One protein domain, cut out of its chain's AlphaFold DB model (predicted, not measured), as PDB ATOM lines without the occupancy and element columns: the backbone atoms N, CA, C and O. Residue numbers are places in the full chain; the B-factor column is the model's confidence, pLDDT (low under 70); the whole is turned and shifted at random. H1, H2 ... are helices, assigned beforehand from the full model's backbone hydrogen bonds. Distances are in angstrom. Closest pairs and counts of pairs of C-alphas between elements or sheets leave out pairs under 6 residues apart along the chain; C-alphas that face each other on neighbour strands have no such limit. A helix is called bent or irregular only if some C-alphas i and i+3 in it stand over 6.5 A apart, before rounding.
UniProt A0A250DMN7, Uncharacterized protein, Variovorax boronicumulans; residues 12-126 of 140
ATOM      1  N   THR A  12     -23.113  27.144  28.107       82.38
ATOM      2  CA  THR A  12     -24.360  27.730  27.595       82.38
ATOM      3  C   THR A  12     -24.087  28.734  26.471       82.38
ATOM      4  O   THR A  12     -24.774  28.716  25.451       82.38
ATOM      5  N   ILE A  13     -23.049  29.571  26.604       77.12
ATOM      6  CA  ILE A  13     -22.640  30.514  25.549       77.12
ATOM      7  C   ILE A  13     -22.198  29.757  24.291       77.12
ATOM      8  O   ILE A  13     -22.642  30.088  23.192       77.12
ATOM      9  N   ILE A  14     -21.377  28.715  24.441       80.75
ATOM     10  CA  ILE A  14     -20.915  27.891  23.315       80.75
ATOM     11  C   ILE A  14     -22.100  27.208  22.621       80.75
ATOM     12  O   ILE A  14     -22.154  27.200  21.394       80.75
ATOM     13  N   ALA A  15     -23.083  26.702  23.369       80.88
ATOM     14  CA  ALA A  15     -24.291  26.111  22.794       80.88
ATOM     15  C   ALA A  15     -25.134  27.136  22.008       80.88
ATOM     16  O   ALA A  15     -25.621  26.829  20.919       80.88
ATOM     17  N   LEU A  16     -25.265  28.371  22.511       76.88
ATOM     18  CA  LEU A  16     -25.969  29.459  21.815       76.88
ATOM     19  C   LEU A  16     -25.255  29.877  20.519       76.88
ATOM     20  O   LEU A  16     -25.908  30.082  19.497       76.88
ATOM     21  N   VAL A  17     -23.919  29.955  20.529       75.75
ATOM     22  CA  VAL A  17     -23.117  30.212  19.318       75.75
ATOM     23  C   VAL A  17     -23.207  29.028  18.354       75.75
ATOM     24  O   VAL A  17     -23.394  29.228  17.157       75.75
ATOM     25  N   GLY A  18     -23.170  27.797  18.860       75.75
ATOM     26  CA  GLY A  18     -23.330  26.579  18.067       75.75
ATOM     27  C   GLY A  18     -24.680  26.510  17.356       75.75
ATOM     28  O   GLY A  18     -24.738  26.072  16.213       75.75
ATOM     29  N   LEU A  19     -25.746  27.031  17.972       76.06
ATOM     30  CA  LEU A  19     -27.062  27.187  17.350       76.06
ATOM     31  C   LEU A  19     -27.079  28.224  16.218       76.06
ATOM     32  O   LEU A  19     -27.895  28.098  15.314       76.06
ATOM     33  N   SER A  20     -26.190  29.220  16.209       70.50
ATOM     34  CA  SER A  20     -26.167  30.250  15.155       70.50
ATOM     35  C   SER A  20     -25.670  29.732  13.796       70.50
ATOM     36  O   SER A  20     -26.122  30.204  12.753       70.50
ATOM     37  N   ILE A  21     -24.808  28.712  13.800       73.75
ATOM     38  CA  ILE A  21     -24.213  28.097  12.603       73.75
ATOM     39  C   ILE A  21     -25.263  27.388  11.720       73.75
ATOM     40  O   ILE A  21     -25.366  27.726  10.540       73.75
ATOM     41  N   PRO A  22     -26.095  26.459  12.233       73.69
ATOM     42  CA  PRO A  22     -27.142  25.825  11.433       73.69
ATOM     43  C   PRO A  22     -28.232  26.816  11.011       73.69
ATOM     44  O   PRO A  22     -28.852  26.630   9.970       73.69
ATOM     45  N   ILE A  23     -28.441  27.900  11.768       70.44
ATOM     46  CA  ILE A  23     -29.371  28.974  11.391       70.44
ATOM     47  C   ILE A  23     -28.856  29.747  10.172       70.44
ATOM     48  O   ILE A  23     -29.645  30.098   9.295       70.44
ATOM     49  N   ALA A  24     -27.546  29.989  10.094       69.88
ATOM     50  CA  ALA A  24     -26.917  30.629   8.942       69.88
ATOM     51  C   ALA A  24     -26.937  29.745   7.682       69.88
ATOM     52  O   ALA A  24     -26.964  30.274   6.576       69.88
ATOM     53  N   ALA A  25     -26.965  28.419   7.847       79.12
ATOM     54  CA  ALA A  25     -27.012  27.449   6.753       79.12
ATOM     55  C   ALA A  25     -28.425  27.204   6.175       79.12
ATOM     56  O   ALA A  25     -28.570  26.449   5.216       79.12
ATOM     57  N   LEU A  26     -29.474  27.808   6.747       79.88
ATOM     58  CA  LEU A  26     -30.846  27.691   6.244       79.88
ATOM     59  C   LEU A  26     -31.094  28.589   5.025       79.88
ATOM     60  O   LEU A  26     -30.532  29.676   4.906       79.88
ATOM     61  N   GLU A  27     -32.029  28.164   4.169       81.88
ATOM     62  CA  GLU A  27     -32.597  29.003   3.104       81.88
ATOM     63  C   GLU A  27     -33.069  30.356   3.653       81.88
ATOM     64  O   GLU A  27     -33.642  30.441   4.744       81.88
ATOM     65  N   GLU A  28     -32.876  31.415   2.869       77.50
ATOM     66  CA  GLU A  28     -33.057  32.808   3.294       77.50
ATOM     67  C   GLU A  28     -34.465  33.094   3.853       77.50
ATOM     68  O   GLU A  28     -34.616  33.731   4.896       77.50
ATOM     69  N   SER A  29     -35.499  32.501   3.246       77.62
ATOM     70  CA  SER A  29     -36.891  32.600   3.709       77.62
ATOM     71  C   SER A  29     -37.122  31.951   5.083       77.62
ATOM     72  O   SER A  29     -37.867  32.481   5.916       77.62
ATOM     73  N   LYS A  30     -36.460  30.821   5.359       77.56
ATOM     74  CA  LYS A  30     -36.529  30.102   6.640       77.56
ATOM     75  C   LYS A  30     -35.698  30.807   7.709       77.56
ATOM     76  O   LYS A  30     -36.149  30.898   8.851       77.56
ATOM     77  N   ARG A  31     -34.541  31.365   7.336       79.38
ATOM     78  CA  ARG A  31     -33.674  32.164   8.216       79.38
ATOM     79  C   ARG A  31     -34.425  33.368   8.778       79.38
ATOM     80  O   ARG A  31     -34.453  33.555   9.992       79.38
ATOM     81  N   ASP A  32     -35.122  34.124   7.934       78.62
ATOM     82  CA  ASP A  32     -35.881  35.304   8.368       78.62
ATOM     83  C   ASP A  32     -37.076  34.961   9.264       78.62
ATOM     84  O   ASP A  32     -37.418  35.709  10.189       78.62
ATOM     85  N   HIS A  33     -37.738  33.828   9.019       77.88
ATOM     86  CA  HIS A  33     -38.793  33.344   9.907       77.88
ATOM     87  C   HIS A  33     -38.224  32.952  11.275       77.88
ATOM     88  O   HIS A  33     -38.743  33.366  12.314       77.88
ATOM     89  N   LEU A  34     -37.107  32.224  11.280       78.19
ATOM     90  CA  LEU A  34     -36.465  31.754  12.497       78.19
ATOM     91  C   LEU A  34     -35.869  32.902  13.324       78.19
ATOM     92  O   LEU A  34     -36.015  32.911  14.542       78.19
ATOM     93  N   VAL A  35     -35.266  33.912  12.691       79.38
ATOM     94  CA  VAL A  35     -34.749  35.108  13.378       79.38
ATOM     95  C   VAL A  35     -35.883  35.900  14.028       79.38
ATOM     96  O   VAL A  35     -35.755  36.327  15.176       79.38
ATOM     97  N   ARG A  36     -37.016  36.080  13.335       80.31
ATOM     98  CA  ARG A  36     -38.202  36.734  13.916       80.31
ATOM     99  C   ARG A  36     -38.764  35.936  15.090       80.31
ATOM    100  O   ARG A  36     -39.084  36.522  16.124       80.31
ATOM    101  N   PHE A  37     -38.829  34.615  14.951       79.12
ATOM    102  CA  PHE A  37     -39.238  33.708  16.018       79.12
ATOM    103  C   PHE A  37     -38.310  33.826  17.236       79.12
ATOM    104  O   PHE A  37     -38.782  34.139  18.328       79.12
ATOM    105  N   TRP A  38     -36.994  33.689  17.051       78.06
ATOM    106  CA  TRP A  38     -36.001  33.816  18.122       78.06
ATOM    107  C   TRP A  38     -36.043  35.180  18.799       78.06
ATOM    108  O   TRP A  38     -36.054  35.241  20.024       78.06
ATOM    109  N   LYS A  39     -36.142  36.279  18.041       78.75
ATOM    110  CA  LYS A  39     -36.270  37.631  18.614       78.75
ATOM    111  C   LYS A  39     -37.506  37.779  19.501       78.75
ATOM    112  O   LYS A  39     -37.455  38.510  20.487       78.75
ATOM    113  N   ARG A  40     -38.612  37.110  19.168       78.12
ATOM    114  CA  ARG A  40     -39.824  37.120  19.997       78.12
ATOM    115  C   ARG A  40     -39.645  36.265  21.249       78.12
ATOM    116  O   ARG A  40     -39.911  36.741  22.349       78.12
ATOM    117  N   TRP A  41     -39.170  35.033  21.089       79.06
ATOM    118  CA  TRP A  41     -39.034  34.092  22.199       79.06
ATOM    119  C   TRP A  41     -37.942  34.478  23.182       79.06
ATOM    120  O   TRP A  41     -38.169  34.365  24.379       79.06
ATOM    121  N   ILE A  42     -36.813  35.016  22.723       81.50
ATOM    122  CA  ILE A  42     -35.731  35.434  23.620       81.50
ATOM    123  C   ILE A  42     -36.186  36.546  24.568       81.50
ATOM    124  O   ILE A  42     -35.851  36.509  25.745       81.50
ATOM    125  N   LYS A  43     -37.022  37.483  24.095       80.00
ATOM    126  CA  LYS A  43     -37.625  38.523  24.943       80.00
ATOM    127  C   LYS A  43     -38.560  37.915  25.989       80.00
ATOM    128  O   LYS A  43     -38.483  38.283  27.154       80.00
ATOM    129  N   ILE A  44     -39.421  36.980  25.580       81.44
ATOM    130  CA  ILE A  44     -40.371  36.307  26.481       81.44
ATOM    131  C   ILE A  44     -39.621  35.496  27.541       81.44
ATOM    132  O   ILE A  44     -39.883  35.653  28.729       81.44
ATOM    133  N   VAL A  45     -38.659  34.671  27.123       84.88
ATOM    134  CA  VAL A  45     -37.839  33.852  28.022       84.88
ATOM    135  C   VAL A  45     -37.049  34.741  28.978       84.88
ATOM    136  O   VAL A  45     -37.059  34.483  30.175       84.88
ATOM    137  N   PHE A  46     -36.432  35.818  28.486       85.12
ATOM    138  CA  PHE A  46     -35.724  36.778  29.331       85.12
ATOM    139  C   PHE A  46     -36.637  37.383  30.402       85.12
ATOM    140  O   PHE A  46     -36.263  37.407  31.570       85.12
ATOM    141  N   LEU A  47     -37.847  37.815  30.034       86.44
ATOM    142  CA  LEU A  47     -38.816  38.358  30.989       86.44
ATOM    143  C   LEU A  47     -39.244  37.322  32.032       86.44
ATOM    144  O   LEU A  47     -39.282  37.640  33.217       86.44
ATOM    145  N   ILE A  48     -39.525  36.084  31.615       87.06
ATOM    146  CA  ILE A  48     -39.881  34.995  32.535       87.06
ATOM    147  C   ILE A  48     -38.738  34.738  33.516       87.06
ATOM    148  O   ILE A  48     -38.966  34.712  34.722       87.06
ATOM    149  N   VAL A  49     -37.510  34.594  33.015       88.62
ATOM    150  CA  VAL A  49     -36.323  34.364  33.849       88.62
ATOM    151  C   VAL A  49     -36.114  35.525  34.816       88.62
ATOM    152  O   VAL A  49     -35.879  35.287  35.996       88.62
ATOM    153  N   LEU A  50     -36.249  36.772  34.357       89.00
ATOM    154  CA  LEU A  50     -36.115  37.957  35.202       89.00
ATOM    155  C   LEU A  50     -37.148  37.963  36.340       89.00
ATOM    156  O   LEU A  50     -36.783  38.212  37.490       89.00
ATOM    157  N   VAL A  51     -38.416  37.672  36.027       90.81
ATOM    158  CA  VAL A  51     -39.508  37.616  37.010       90.81
ATOM    159  C   VAL A  51     -39.268  36.493  38.007       90.81
ATOM    160  O   VAL A  51     -39.232  36.766  39.200       90.81
ATOM    161  N   VAL A  52     -39.045  35.263  37.535       91.44
ATOM    162  CA  VAL A  52     -38.829  34.086  38.395       91.44
ATOM    163  C   VAL A  52     -37.599  34.269  39.280       91.44
ATOM    164  O   VAL A  52     -37.659  34.014  40.478       91.44
ATOM    165  N   ASN A  53     -36.490  34.761  38.725       90.69
ATOM    166  CA  ASN A  53     -35.276  35.022  39.494       90.69
ATOM    167  C   ASN A  53     -35.502  36.104  40.560       90.69
ATOM    168  O   ASN A  53     -35.000  35.997  41.676       90.69
ATOM    169  N   SER A  54     -36.271  37.148  40.236       91.31
ATOM    170  CA  SER A  54     -36.517  38.247  41.172       91.31
ATOM    171  C   SER A  54     -37.522  37.888  42.260       91.31
ATOM    172  O   SER A  54     -37.298  38.229  43.418       91.31
ATOM    173  N   THR A  55     -38.584  37.147  41.935       93.00
ATOM    174  CA  THR A  55     -39.516  36.623  42.944       93.00
ATOM    175  C   THR A  55     -38.831  35.612  43.856       93.00
ATOM    176  O   THR A  55     -39.035  35.664  45.066       93.00
ATOM    177  N   PHE A  56     -37.964  34.754  43.310       91.25
ATOM    178  CA  PHE A  56     -37.171  33.816  44.101       91.25
ATOM    179  C   PHE A  56     -36.187  34.531  45.038       91.25
ATOM    180  O   PHE A  56     -36.108  34.188  46.215       91.25
ATOM    181  N   GLY A  57     -35.496  35.574  44.564       88.38
ATOM    182  CA  GLY A  57     -34.608  36.390  45.400       88.38
ATOM    183  C   GLY A  57     -35.332  37.100  46.550       88.38
ATOM    184  O   GLY A  57     -34.850  37.100  47.681       88.38
ATOM    185  N   ILE A  58     -36.529  37.641  46.296       92.44
ATOM    186  CA  ILE A  58     -37.379  38.241  47.340       92.44
ATOM    187  C   ILE A  58     -37.848  37.177  48.340       92.44
ATOM    188  O   ILE A  58     -37.829  37.412  49.547       92.44
ATOM    189  N   TRP A  59     -38.244  35.998  47.854       93.56
ATOM    190  CA  TRP A  59     -38.668  34.886  48.705       93.56
ATOM    191  C   TRP A  59     -37.543  34.404  49.630       93.56
ATOM    192  O   TRP A  59     -37.795  34.189  50.818       93.56
ATOM    193  N   LEU A  60     -36.310  34.300  49.117       90.75
ATOM    194  CA  LEU A  60     -35.121  33.968  49.909       90.75
ATOM    195  C   LEU A  60     -34.851  35.011  50.993       90.75
ATOM    196  O   LEU A  60     -34.585  34.643  52.133       90.75
ATOM    197  N   PHE A  61     -34.957  36.300  50.657       91.06
ATOM    198  CA  PHE A  61     -34.813  37.369  51.644       91.06
ATOM    199  C   PHE A  61     -35.883  37.265  52.743       91.06
ATOM    200  O   PHE A  61     -35.565  37.384  53.922       91.06
ATOM    201  N   TRP A  62     -37.140  36.988  52.375       91.50
ATOM    202  CA  TRP A  62     -38.252  36.841  53.322       91.50
ATOM    203  C   TRP A  62     -38.088  35.650  54.276       91.50
ATOM    204  O   TRP A  62     -38.488  35.726  55.433       91.50
ATOM    205  N   HIS A  63     -37.510  34.547  53.795       92.00
ATOM    206  CA  HIS A  63     -37.277  33.338  54.593       92.00
ATOM    207  C   HIS A  63     -35.912  33.324  55.287       92.00
ATOM    208  O   HIS A  63     -35.572  32.337  55.942       92.00
ATOM    209  N   SER A  64     -35.128  34.399  55.172       88.69
ATOM    210  CA  SER A  64     -33.885  34.524  55.921       88.69
ATOM    211  C   SER A  64     -34.200  34.654  57.410       88.69
ATOM    212  O   SER A  64     -34.921  35.550  57.840       88.69
ATOM    213  N   THR A  65     -33.670  33.734  58.213       82.56
ATOM    214  CA  THR A  65     -33.894  33.688  59.666       82.56
ATOM    215  C   THR A  65     -32.935  34.593  60.449       82.56
ATOM    216  O   THR A  65     -33.008  34.646  61.675       82.56
ATOM    217  N   GLY A  66     -32.000  35.266  59.769       85.62
ATOM    218  CA  GLY A  66     -30.985  36.134  60.371       85.62
ATOM    219  C   GLY A  66     -31.356  37.618  60.355       85.62
ATOM    220  O   GLY A  66     -32.266  38.049  59.650       85.62
ATOM    221  N   ALA A  67     -30.618  38.429  61.122       87.25
ATOM    222  CA  ALA A  67     -30.708  39.880  60.997       87.25
ATOM    223  C   ALA A  67     -30.235  40.301  59.592       87.25
ATOM    224  O   ALA A  67     -29.146  39.887  59.185       87.25
ATOM    225  N   PRO A  68     -31.006  41.124  58.861       87.31
ATOM    226  CA  PRO A  68     -30.688  41.462  57.484       87.31
ATOM    227  C   PRO A  68     -29.375  42.236  57.413       87.31
ATOM    228  O   PRO A  68     -29.209  43.308  58.005       87.31
ATOM    229  N   THR A  69     -28.431  41.696  56.656       92.25
ATOM    230  CA  THR A  69     -27.177  42.378  56.356       92.25
ATOM    231  C   THR A  69     -27.410  43.481  55.324       92.25
ATOM    232  O   THR A  69     -28.328  43.430  54.502       92.25
ATOM    233  N   ARG A  70     -26.531  44.491  55.303       91.12
ATOM    234  CA  ARG A  70     -26.594  45.567  54.295       91.12
ATOM    235  C   ARG A  70     -26.548  45.024  52.860       91.12
ATOM    236  O   ARG A  70     -27.200  45.579  51.982       91.12
ATOM    237  N   GLY A  71     -25.793  43.945  52.634       88.50
ATOM    238  CA  GLY A  71     -25.688  43.292  51.328       88.50
ATOM    239  C   GLY A  71     -27.012  42.676  50.880       88.50
ATOM    240  O   GLY A  71     -27.444  42.917  49.757       88.50
ATOM    241  N   GLU A  72     -27.699  41.959  51.766       88.00
ATOM    242  CA  GLU A  72     -28.999  41.348  51.463       88.00
ATOM    243  C   GLU A  72     -30.074  42.397  51.167       88.00
ATOM    244  O   GLU A  72     -30.872  42.214  50.252       88.00
ATOM    245  N   VAL A  73     -30.060  43.534  51.873       90.38
ATOM    246  CA  VAL A  73     -30.983  44.648  51.597       90.38
ATOM    247  C   VAL A  73     -30.729  45.254  50.212       90.38
ATOM    248  O   VAL A  73     -31.678  45.534  49.482       90.38
ATOM    249  N   LEU A  74     -29.464  45.426  49.808       92.06
ATOM    250  CA  LEU A  74     -29.130  45.901  48.458       92.06
ATOM    251  C   LEU A  74     -29.566  44.905  47.377       92.06
ATOM    252  O   LEU A  74     -30.110  45.313  46.351       92.06
ATOM    253  N   VAL A  75     -29.370  43.607  47.615       89.19
ATOM    254  CA  VAL A  75     -29.822  42.541  46.709       89.19
ATOM    255  C   VAL A  75     -31.349  42.538  46.593       89.19
ATOM    256  O   VAL A  75     -31.878  42.466  45.483       89.19
ATOM    257  N   LEU A  76     -32.072  42.710  47.702       91.62
ATOM    258  CA  LEU A  76     -33.529  42.847  47.696       91.62
ATOM    259  C   LEU A  76     -33.981  44.051  46.857       91.62
ATOM    260  O   LEU A  76     -34.860  43.912  46.005       91.62
ATOM    261  N   LEU A  77     -33.370  45.221  47.067       92.31
ATOM    262  CA  LEU A  77     -33.676  46.425  46.290       92.31
ATOM    263  C   LEU A  77     -33.414  46.213  44.796       92.31
ATOM    264  O   LEU A  77     -34.221  46.647  43.976       92.31
ATOM    265  N   MET A  78     -32.344  45.497  44.435       93.12
ATOM    266  CA  MET A  78     -32.065  45.125  43.047       93.12
ATOM    267  C   MET A  78     -33.184  44.253  42.457       93.12
ATOM    268  O   MET A  78     -33.625  44.502  41.336       93.12
ATOM    269  N   HIS A  79     -33.681  43.256  43.193       91.56
ATOM    270  CA  HIS A  79     -34.781  42.406  42.726       91.56
ATOM    271  C   HIS A  79     -36.097  43.174  42.574       91.56
ATOM    272  O   HIS A  79     -36.800  42.999  41.578       91.56
ATOM    273  N   ILE A  80     -36.404  44.069  43.514       92.31
ATOM    274  CA  ILE A  80     -37.564  44.961  43.425       92.31
ATOM    275  C   ILE A  80     -37.437  45.873  42.197       92.31
ATOM    276  O   ILE A  80     -38.369  45.972  41.400       92.31
ATOM    277  N   PHE A  81     -36.269  46.488  41.995       91.25
ATOM    278  CA  PHE A  81     -35.993  47.324  40.828       91.25
ATOM    279  C   PHE A  81     -36.151  46.546  39.513       91.25
ATOM    280  O   PHE A  81     -36.799  47.026  38.583       91.25
ATOM    281  N   ASN A  82     -35.639  45.314  39.449       89.31
ATOM    282  CA  ASN A  82     -35.791  44.450  38.280       89.31
ATOM    283  C   ASN A  82     -37.262  44.145  37.973       89.31
ATOM    284  O   ASN A  82     -37.653  44.168  36.805       89.31
ATOM    285  N   LEU A  83     -38.097  43.923  38.994       89.75
ATOM    286  CA  LEU A  83     -39.536  43.730  38.802       89.75
ATOM    287  C   LEU A  83     -40.232  44.992  38.282       89.75
ATOM    288  O   LEU A  83     -41.093  44.878  37.414       89.75
ATOM    289  N   PHE A  84     -39.827  46.187  38.720       89.88
ATOM    290  CA  PHE A  84     -40.308  47.443  38.129       89.88
ATOM    291  C   PHE A  84     -39.828  47.651  36.683       89.88
ATOM    292  O   PHE A  84     -40.519  48.283  35.883       89.88
ATOM    293  N   GLY A  85     -38.688  47.071  36.307       85.00
ATOM    294  CA  GLY A  85     -38.205  47.049  34.925       85.00
ATOM    295  C   GLY A  85     -39.081  46.227  33.967       85.00
ATOM    296  O   GLY A  85     -39.093  46.493  32.763       85.00
ATOM    297  N   VAL A  86     -39.860  45.260  34.463       86.31
ATOM    298  CA  VAL A  86     -40.756  44.413  33.647       86.31
ATOM    299  C   VAL A  86     -41.855  45.222  32.940       86.31
ATOM    300  O   VAL A  86     -41.924  45.168  31.711       86.31
ATOM    301  N   PRO A  87     -42.704  46.008  33.632       85.94
ATOM    302  CA  PRO A  87     -43.706  46.826  32.951       85.94
ATOM    303  C   PRO A  87     -43.067  47.866  32.023       85.94
ATOM    304  O   PRO A  87     -43.608  48.123  30.950       85.94
ATOM    305  N   PHE A  88     -41.893  48.407  32.368       84.75
ATOM    306  CA  PHE A  88     -41.168  49.342  31.503       84.75
ATOM    307  C   PHE A  88     -40.703  48.691  30.189       84.75
ATOM    308  O   PHE A  88     -40.910  49.237  29.107       84.75
ATOM    309  N   THR A  89     -40.117  47.496  30.256       83.50
ATOM    310  CA  THR A  89     -39.676  46.754  29.062       83.50
ATOM    311  C   THR A  89     -40.851  46.304  28.193       83.50
ATOM    312  O   THR A  89     -40.768  46.388  26.966       83.50
ATOM    313  N   LEU A  90     -41.970  45.899  28.803       84.94
ATOM    314  CA  LEU A  90     -43.218  45.615  28.087       84.94
ATOM    315  C   LEU A  90     -43.783  46.865  27.401       84.94
ATOM    316  O   LEU A  90     -44.192  46.796  26.243       84.94
ATOM    317  N   PHE A  91     -43.758  48.011  28.084       85.06
ATOM    318  CA  PHE A  91     -44.190  49.290  27.526       85.06
ATOM    319  C   PHE A  91     -43.338  49.705  26.322       85.06
ATOM    320  O   PHE A  91     -43.886  50.037  25.273       85.06
ATOM    321  N   MET A  92     -42.010  49.614  26.425       82.31
ATOM    322  CA  MET A  92     -41.103  49.903  25.307       82.31
ATOM    323  C   MET A  92     -41.347  48.961  24.121       82.31
ATOM    324  O   MET A  92     -41.437  49.412  22.982       82.31
ATOM    325  N   ALA A  93     -41.556  47.666  24.377       80.31
ATOM    326  CA  ALA A  93     -41.884  46.706  23.324       80.31
ATOM    327  C   ALA A  93     -43.232  47.005  22.640       80.31
ATOM    328  O   ALA A  93     -43.375  46.793  21.435       80.31
ATOM    329  N   ALA A  94     -44.224  47.503  23.384       80.50
ATOM    330  CA  ALA A  94     -45.490  47.958  22.815       80.50
ATOM    331  C   ALA A  94     -45.317  49.249  21.997       80.50
ATOM    332  O   ALA A  94     -45.883  49.364  20.909       80.50
ATOM    333  N   MET A  95     -44.497  50.186  22.479       79.38
ATOM    334  CA  MET A  95     -44.194  51.445  21.796       79.38
ATOM    335  C   MET A  95     -43.520  51.211  20.439       79.38
ATOM    336  O   MET A  95     -43.910  51.837  19.454       79.38
ATOM    337  N   ASP A  96     -42.584  50.263  20.354       79.00
ATOM    338  CA  ASP A  96     -41.940  49.877  19.092       79.00
ATOM    339  C   ASP A  96     -42.966  49.435  18.036       79.00
ATOM    340  O   ASP A  96     -42.874  49.826  16.870       79.00
ATOM    341  N   ASN A  97     -43.991  48.672  18.438       78.44
ATOM    342  CA  ASN A  97     -45.062  48.258  17.527       78.44
ATOM    343  C   ASN A  97     -45.886  49.460  17.043       78.44
ATOM    344  O   ASN A  97     -46.198  49.559  15.856       78.44
ATOM    345  N   VAL A  98     -46.211  50.397  17.939       78.44
ATOM    346  CA  VAL A  98     -46.963  51.617  17.595       78.44
ATOM    347  C   VAL A  98     -46.164  52.505  16.638       78.44
ATOM    348  O   VAL A  98     -46.703  52.981  15.636       78.44
ATOM    349  N   LEU A  99     -44.870  52.695  16.901       78.75
ATOM    350  CA  LEU A  99     -43.969  53.451  16.031       78.75
ATOM    351  C   LEU A  99     -43.814  52.778  14.663       78.75
ATOM    352  O   LEU A  99     -43.812  53.474  13.647       78.75
ATOM    353  N   GLY A 100     -43.768  51.444  14.623       78.88
ATOM    354  CA  GLY A 100     -43.774  50.666  13.385       78.88
ATOM    355  C   GLY A 100     -45.022  50.925  12.537       78.88
ATOM    356  O   GLY A 100     -44.906  51.269  11.363       78.88
ATOM    357  N   VAL A 101     -46.214  50.856  13.141       82.19
ATOM    358  CA  VAL A 101     -47.484  51.156  12.450       82.19
ATOM    359  C   VAL A 101     -47.518  52.603  11.959       82.19
ATOM    360  O   VAL A 101     -47.947  52.869  10.837       82.19
ATOM    361  N   ARG A 102     -47.043  53.553  12.772       80.62
ATOM    362  CA  ARG A 102     -46.984  54.967  12.385       80.62
ATOM    363  C   ARG A 102     -46.054  55.190  11.191       80.62
ATOM    364  O   ARG A 102     -46.423  55.907  10.266       80.62
ATOM    365  N   ASN A 103     -44.872  54.580  11.200       85.38
ATOM    366  CA  ASN A 103     -43.903  54.712  10.112       85.38
ATOM    367  C   ASN A 103     -44.408  54.046   8.822       85.38
ATOM    368  O   ASN A 103     -44.244  54.623   7.751       85.38
ATOM    369  N   ALA A 104     -45.094  52.902   8.922       83.75
ATOM    370  CA  ALA A 104     -45.742  52.262   7.775       83.75
ATOM    371  C   ALA A 104     -46.834  53.159   7.164       83.75
ATOM    372  O   ALA A 104     -46.838  53.391   5.960       83.75
ATOM    373  N   LYS A 105     -47.703  53.750   7.999       84.31
ATOM    374  CA  LYS A 105     -48.712  54.717   7.529       84.31
ATOM    375  C   LYS A 105     -48.085  55.950   6.882       84.31
ATOM    376  O   LYS A 105     -48.625  56.463   5.909       84.31
ATOM    377  N   ARG A 106     -46.962  56.439   7.416       85.19
ATOM    378  CA  ARG A 106     -46.234  57.571   6.831       85.19
ATOM    379  C   ARG A 106     -45.708  57.231   5.434       85.19
ATOM    380  O   ARG A 106     -45.907  58.024   4.527       85.19
ATOM    381  N   SER A 107     -45.118  56.051   5.259       87.06
ATOM    382  CA  SER A 107     -44.665  55.562   3.951       87.06
ATOM    383  C   SER A 107     -45.818  55.441   2.947       87.06
ATOM    384  O   SER A 107     -45.692  55.922   1.826       87.06
ATOM    385  N   GLU A 108     -46.963  54.887   3.355       83.06
ATOM    386  CA  GLU A 108     -48.142  54.779   2.483       83.06
ATOM    387  C   GLU A 108     -48.684  56.163   2.076       83.06
ATOM    388  O   GLU A 108     -49.090  56.384   0.934       83.06
ATOM    389  N   LEU A 109     -48.685  57.123   3.006       85.56
ATOM    390  CA  LEU A 109     -49.090  58.501   2.727       85.56
ATOM    391  C   LEU A 109     -48.113  59.206   1.780       85.56
ATOM    392  O   LEU A 109     -48.563  59.906   0.877       85.56
ATOM    393  N   GLU A 110     -46.805  59.004   1.941       88.88
ATOM    394  CA  GLU A 110     -45.780  59.553   1.045       88.88
ATOM    395  C   GLU A 110     -45.923  58.996  -0.387       88.88
ATOM    396  O   GLU A 110     -45.846  59.754  -1.355       88.88
ATOM    397  N   GLU A 111     -46.244  57.708  -0.548       88.12
ATOM    398  CA  GLU A 111     -46.549  57.113  -1.860       88.12
ATOM    399  C   GLU A 111     -47.831  57.684  -2.488       88.12
ATOM    400  O   GLU A 111     -47.868  57.984  -3.688       88.12
ATOM    401  N   LYS A 112     -48.881  57.901  -1.687       84.62
ATOM    402  CA  LYS A 112     -50.128  58.520  -2.164       84.62
ATOM    403  C   LYS A 112     -49.919  59.971  -2.583       84.62
ATOM    404  O   LYS A 112     -50.396  60.348  -3.650       84.62
ATOM    405  N   VAL A 113     -49.172  60.757  -1.808       88.25
ATOM    406  CA  VAL A 113     -48.811  62.136  -2.174       88.25
ATOM    407  C   VAL A 113     -48.052  62.145  -3.498       88.25
ATOM    408  O   VAL A 113     -48.452  62.858  -4.413       88.25
ATOM    409  N   ARG A 114     -47.051  61.274  -3.663       86.38
ATOM    410  CA  ARG A 114     -46.285  61.175  -4.912       86.38
ATOM    411  C   ARG A 114     -47.155  60.806  -6.117       86.38
ATOM    412  O   ARG A 114     -46.986  61.366  -7.197       86.38
ATOM    413  N   SER A 115     -48.097  59.875  -5.960       85.12
ATOM    414  CA  SER A 115     -49.004  59.502  -7.057       85.12
ATOM    415  C   SER A 115     -49.988  60.621  -7.421       85.12
ATOM    416  O   SER A 115     -50.272  60.816  -8.602       85.12
ATOM    417  N   LEU A 116     -50.457  61.396  -6.439       85.00
ATOM    418  CA  LEU A 116     -51.293  62.575  -6.669       85.00
ATOM    419  C   LEU A 116     -50.508  63.718  -7.320       85.00
ATOM    420  O   LEU A 116     -51.021  64.340  -8.244       85.00
ATOM    421  N   GLU A 117     -49.264  63.967  -6.912       87.38
ATOM    422  CA  GLU A 117     -48.385  64.954  -7.555       87.38
ATOM    423  C   GLU A 117     -48.158  64.627  -9.035       87.38
ATOM    424  O   GLU A 117     -48.272  65.511  -9.885       87.38
ATOM    425  N   LEU A 118     -47.926  63.351  -9.362       84.81
ATOM    426  CA  LEU A 118     -47.800  62.887 -10.746       84.81
ATOM    427  C   LEU A 118     -49.102  63.071 -11.539       84.81
ATOM    428  O   LEU A 118     -49.061  63.497 -12.692       84.81
ATOM    429  N   GLN A 119     -50.263  62.804 -10.933       82.38
ATOM    430  CA  GLN A 119     -51.566  63.036 -11.572       82.38
ATOM    431  C   GLN A 119     -51.845  64.525 -11.791       82.38
ATOM    432  O   GLN A 119     -52.330  64.909 -12.854       82.38
ATOM    433  N   VAL A 120     -51.513  65.380 -10.821       82.06
ATOM    434  CA  VAL A 120     -51.653  66.833 -10.949       82.06
ATOM    435  C   VAL A 120     -50.707  67.367 -12.023       82.06
ATOM    436  O   VAL A 120     -51.146  68.171 -12.842       82.06
ATOM    437  N   GLN A 121     -49.457  66.898 -12.094       80.31
ATOM    438  CA  GLN A 121     -48.538  67.223 -13.195       80.31
ATOM    439  C   GLN A 121     -49.071  66.762 -14.556       80.31
ATOM    440  O   GLN A 121     -49.010  67.516 -15.527       80.31
ATOM    441  N   ALA A 122     -49.642  65.559 -14.641       77.25
ATOM    442  CA  ALA A 122     -50.252  65.059 -15.871       77.25
ATOM    443  C   ALA A 122     -51.462  65.912 -16.298       77.25
ATOM    444  O   ALA A 122     -51.584  66.285 -17.460       77.25
ATOM    445  N   LEU A 123     -52.331  66.299 -15.361       76.69
ATOM    446  CA  LEU A 123     -53.500  67.143 -15.635       76.69
ATOM    447  C   LEU A 123     -53.127  68.593 -15.974       76.69
ATOM    448  O   LEU A 123     -53.738  69.196 -16.853       76.69
ATOM    449  N   THR A 124     -52.128  69.165 -15.301       72.25
ATOM    450  CA  THR A 124     -51.647  70.529 -15.586       72.25
ATOM    451  C   THR A 124     -50.896  70.608 -16.910       72.25
ATOM    452  O   THR A 124     -51.114  71.559 -17.655       72.25
ATOM    453  N   SER A 125     -50.095  69.597 -17.262       65.38
ATOM    454  CA  SER A 125     -49.480  69.500 -18.594       65.38
ATOM    455  C   SER A 125     -50.514  69.272 -19.703       65.38
ATOM    456  O   SER A 125     -50.391  69.869 -20.771       65.38
ATOM    457  N   PHE A 126     -51.588  68.516 -19.444       58.56
ATOM    458  CA  PHE A 126     -52.697  68.355 -20.394       58.56
ATOM    459  C   PHE A 126     -53.509  69.648 -20.578       58.56
ATOM    460  O   PHE A 126     -53.878  69.996 -21.696       58.56
TER     461      PHE A 126
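AT A GLANCE: This is residues 12 to 126 of the 140 residues of an uncharacterized protein of Variovorax boronicumulans (UniProt A0A250DMN7). The model is a zigzag of three helices: the short H1 leads through a turn into the long H2, and H2 and the very long H3 make a narrow V that is closed near residues 63 to 69 and opens towards the far ends of both. The second half of H3, residues 94 to 126, sticks out as a long bare arm, and this arm makes much of the length. The printed part has 115 residues with three named helices in the order H1, H2, H3 and no named strand, and its class is all helix. The whole is extended, with a radius of gyration of the C-alphas of 24.9 A, and it spans 90 by 35 by 16 A along its three main axes.

HOW THE PARTS SIT: Start at the first printed residue, where H1 takes up residues 12 to 24, and go on through a tight link of 3 residues to H2, residues 28 to 62. These two form a helical hairpin, and they only just touch, with 3 pairs of C-alphas within 8 A. Look at Ile 23 and Arg 31 for their closest C-alphas, 6.2 A apart. H1 touches H2 with residues 23 to 24 alone, and H2 touches H1 with residues 31 to 34 alone. Their lines stand at a shallow tilt of 17 degrees, and they run opposite ways. Past H2, a short link of 7 residues leads to H3, residues 70 to 126. H2 and H3 are a second helical hairpin; they touch, with 19 pairs of C-alphas within 8 A. Their closest C-alphas are those of Ser 54 and His 79, 4.8 A apart. H2 touches H3 with residues 47 to 61 alone, and H3 touches H2 with residues 72 to 86 alone. The two run opposite ways at a shallow tilt of 29 degrees. H1 and H3 are apart. In the backbones, O i to N i+4 pairs within hydrogen-bond range number 6 of 9 in H1, 30 of 31 in H2 and 50 of 53 in H3.

IN THESE COORDINATES: Find C-alpha 12 at (-24.360, 27.730, 27.595); from there H1 runs 19.0 A to C-alpha 24. H1 is neither bent nor irregular, but only just: C-alphas 19 and 22 are 6.1 A apart. Next find C-alpha 28 at (-33.057, 32.808, 3.294), where H2 begins; from it z climbs to 53.322 at C-alpha 62, and the helix measures 50.5 A from first to last C-alpha. H3 begins at C-alpha 70 and ends 82.3 A away at C-alpha 126, at (-52.697, 68.355, -20.394). It is the longest helix, with 57 residues, and has a kink of 26 degrees near residue 85. H3 is neither bent nor irregular, but only just: C-alphas 84 and 87 are 6.2 A apart.

THE WHOLE: The two C-alphas farthest apart are those of Gly 66 and Phe 126, at 89.6 A, while the first and last printed C-alphas are 69.0 A apart. Residues 12 to 21, 36 to 42, 65 to 71 and 94 to 126 stand free. Without them, look for a body of 58 residues that spans 53 by 25 by 14 A. The printed part has no cut, and neither of its two links is long. In the B-factor column the mean pLDDT of the printed part is 83.5; the residues under 70 are residue 24 and residues 125 to 126.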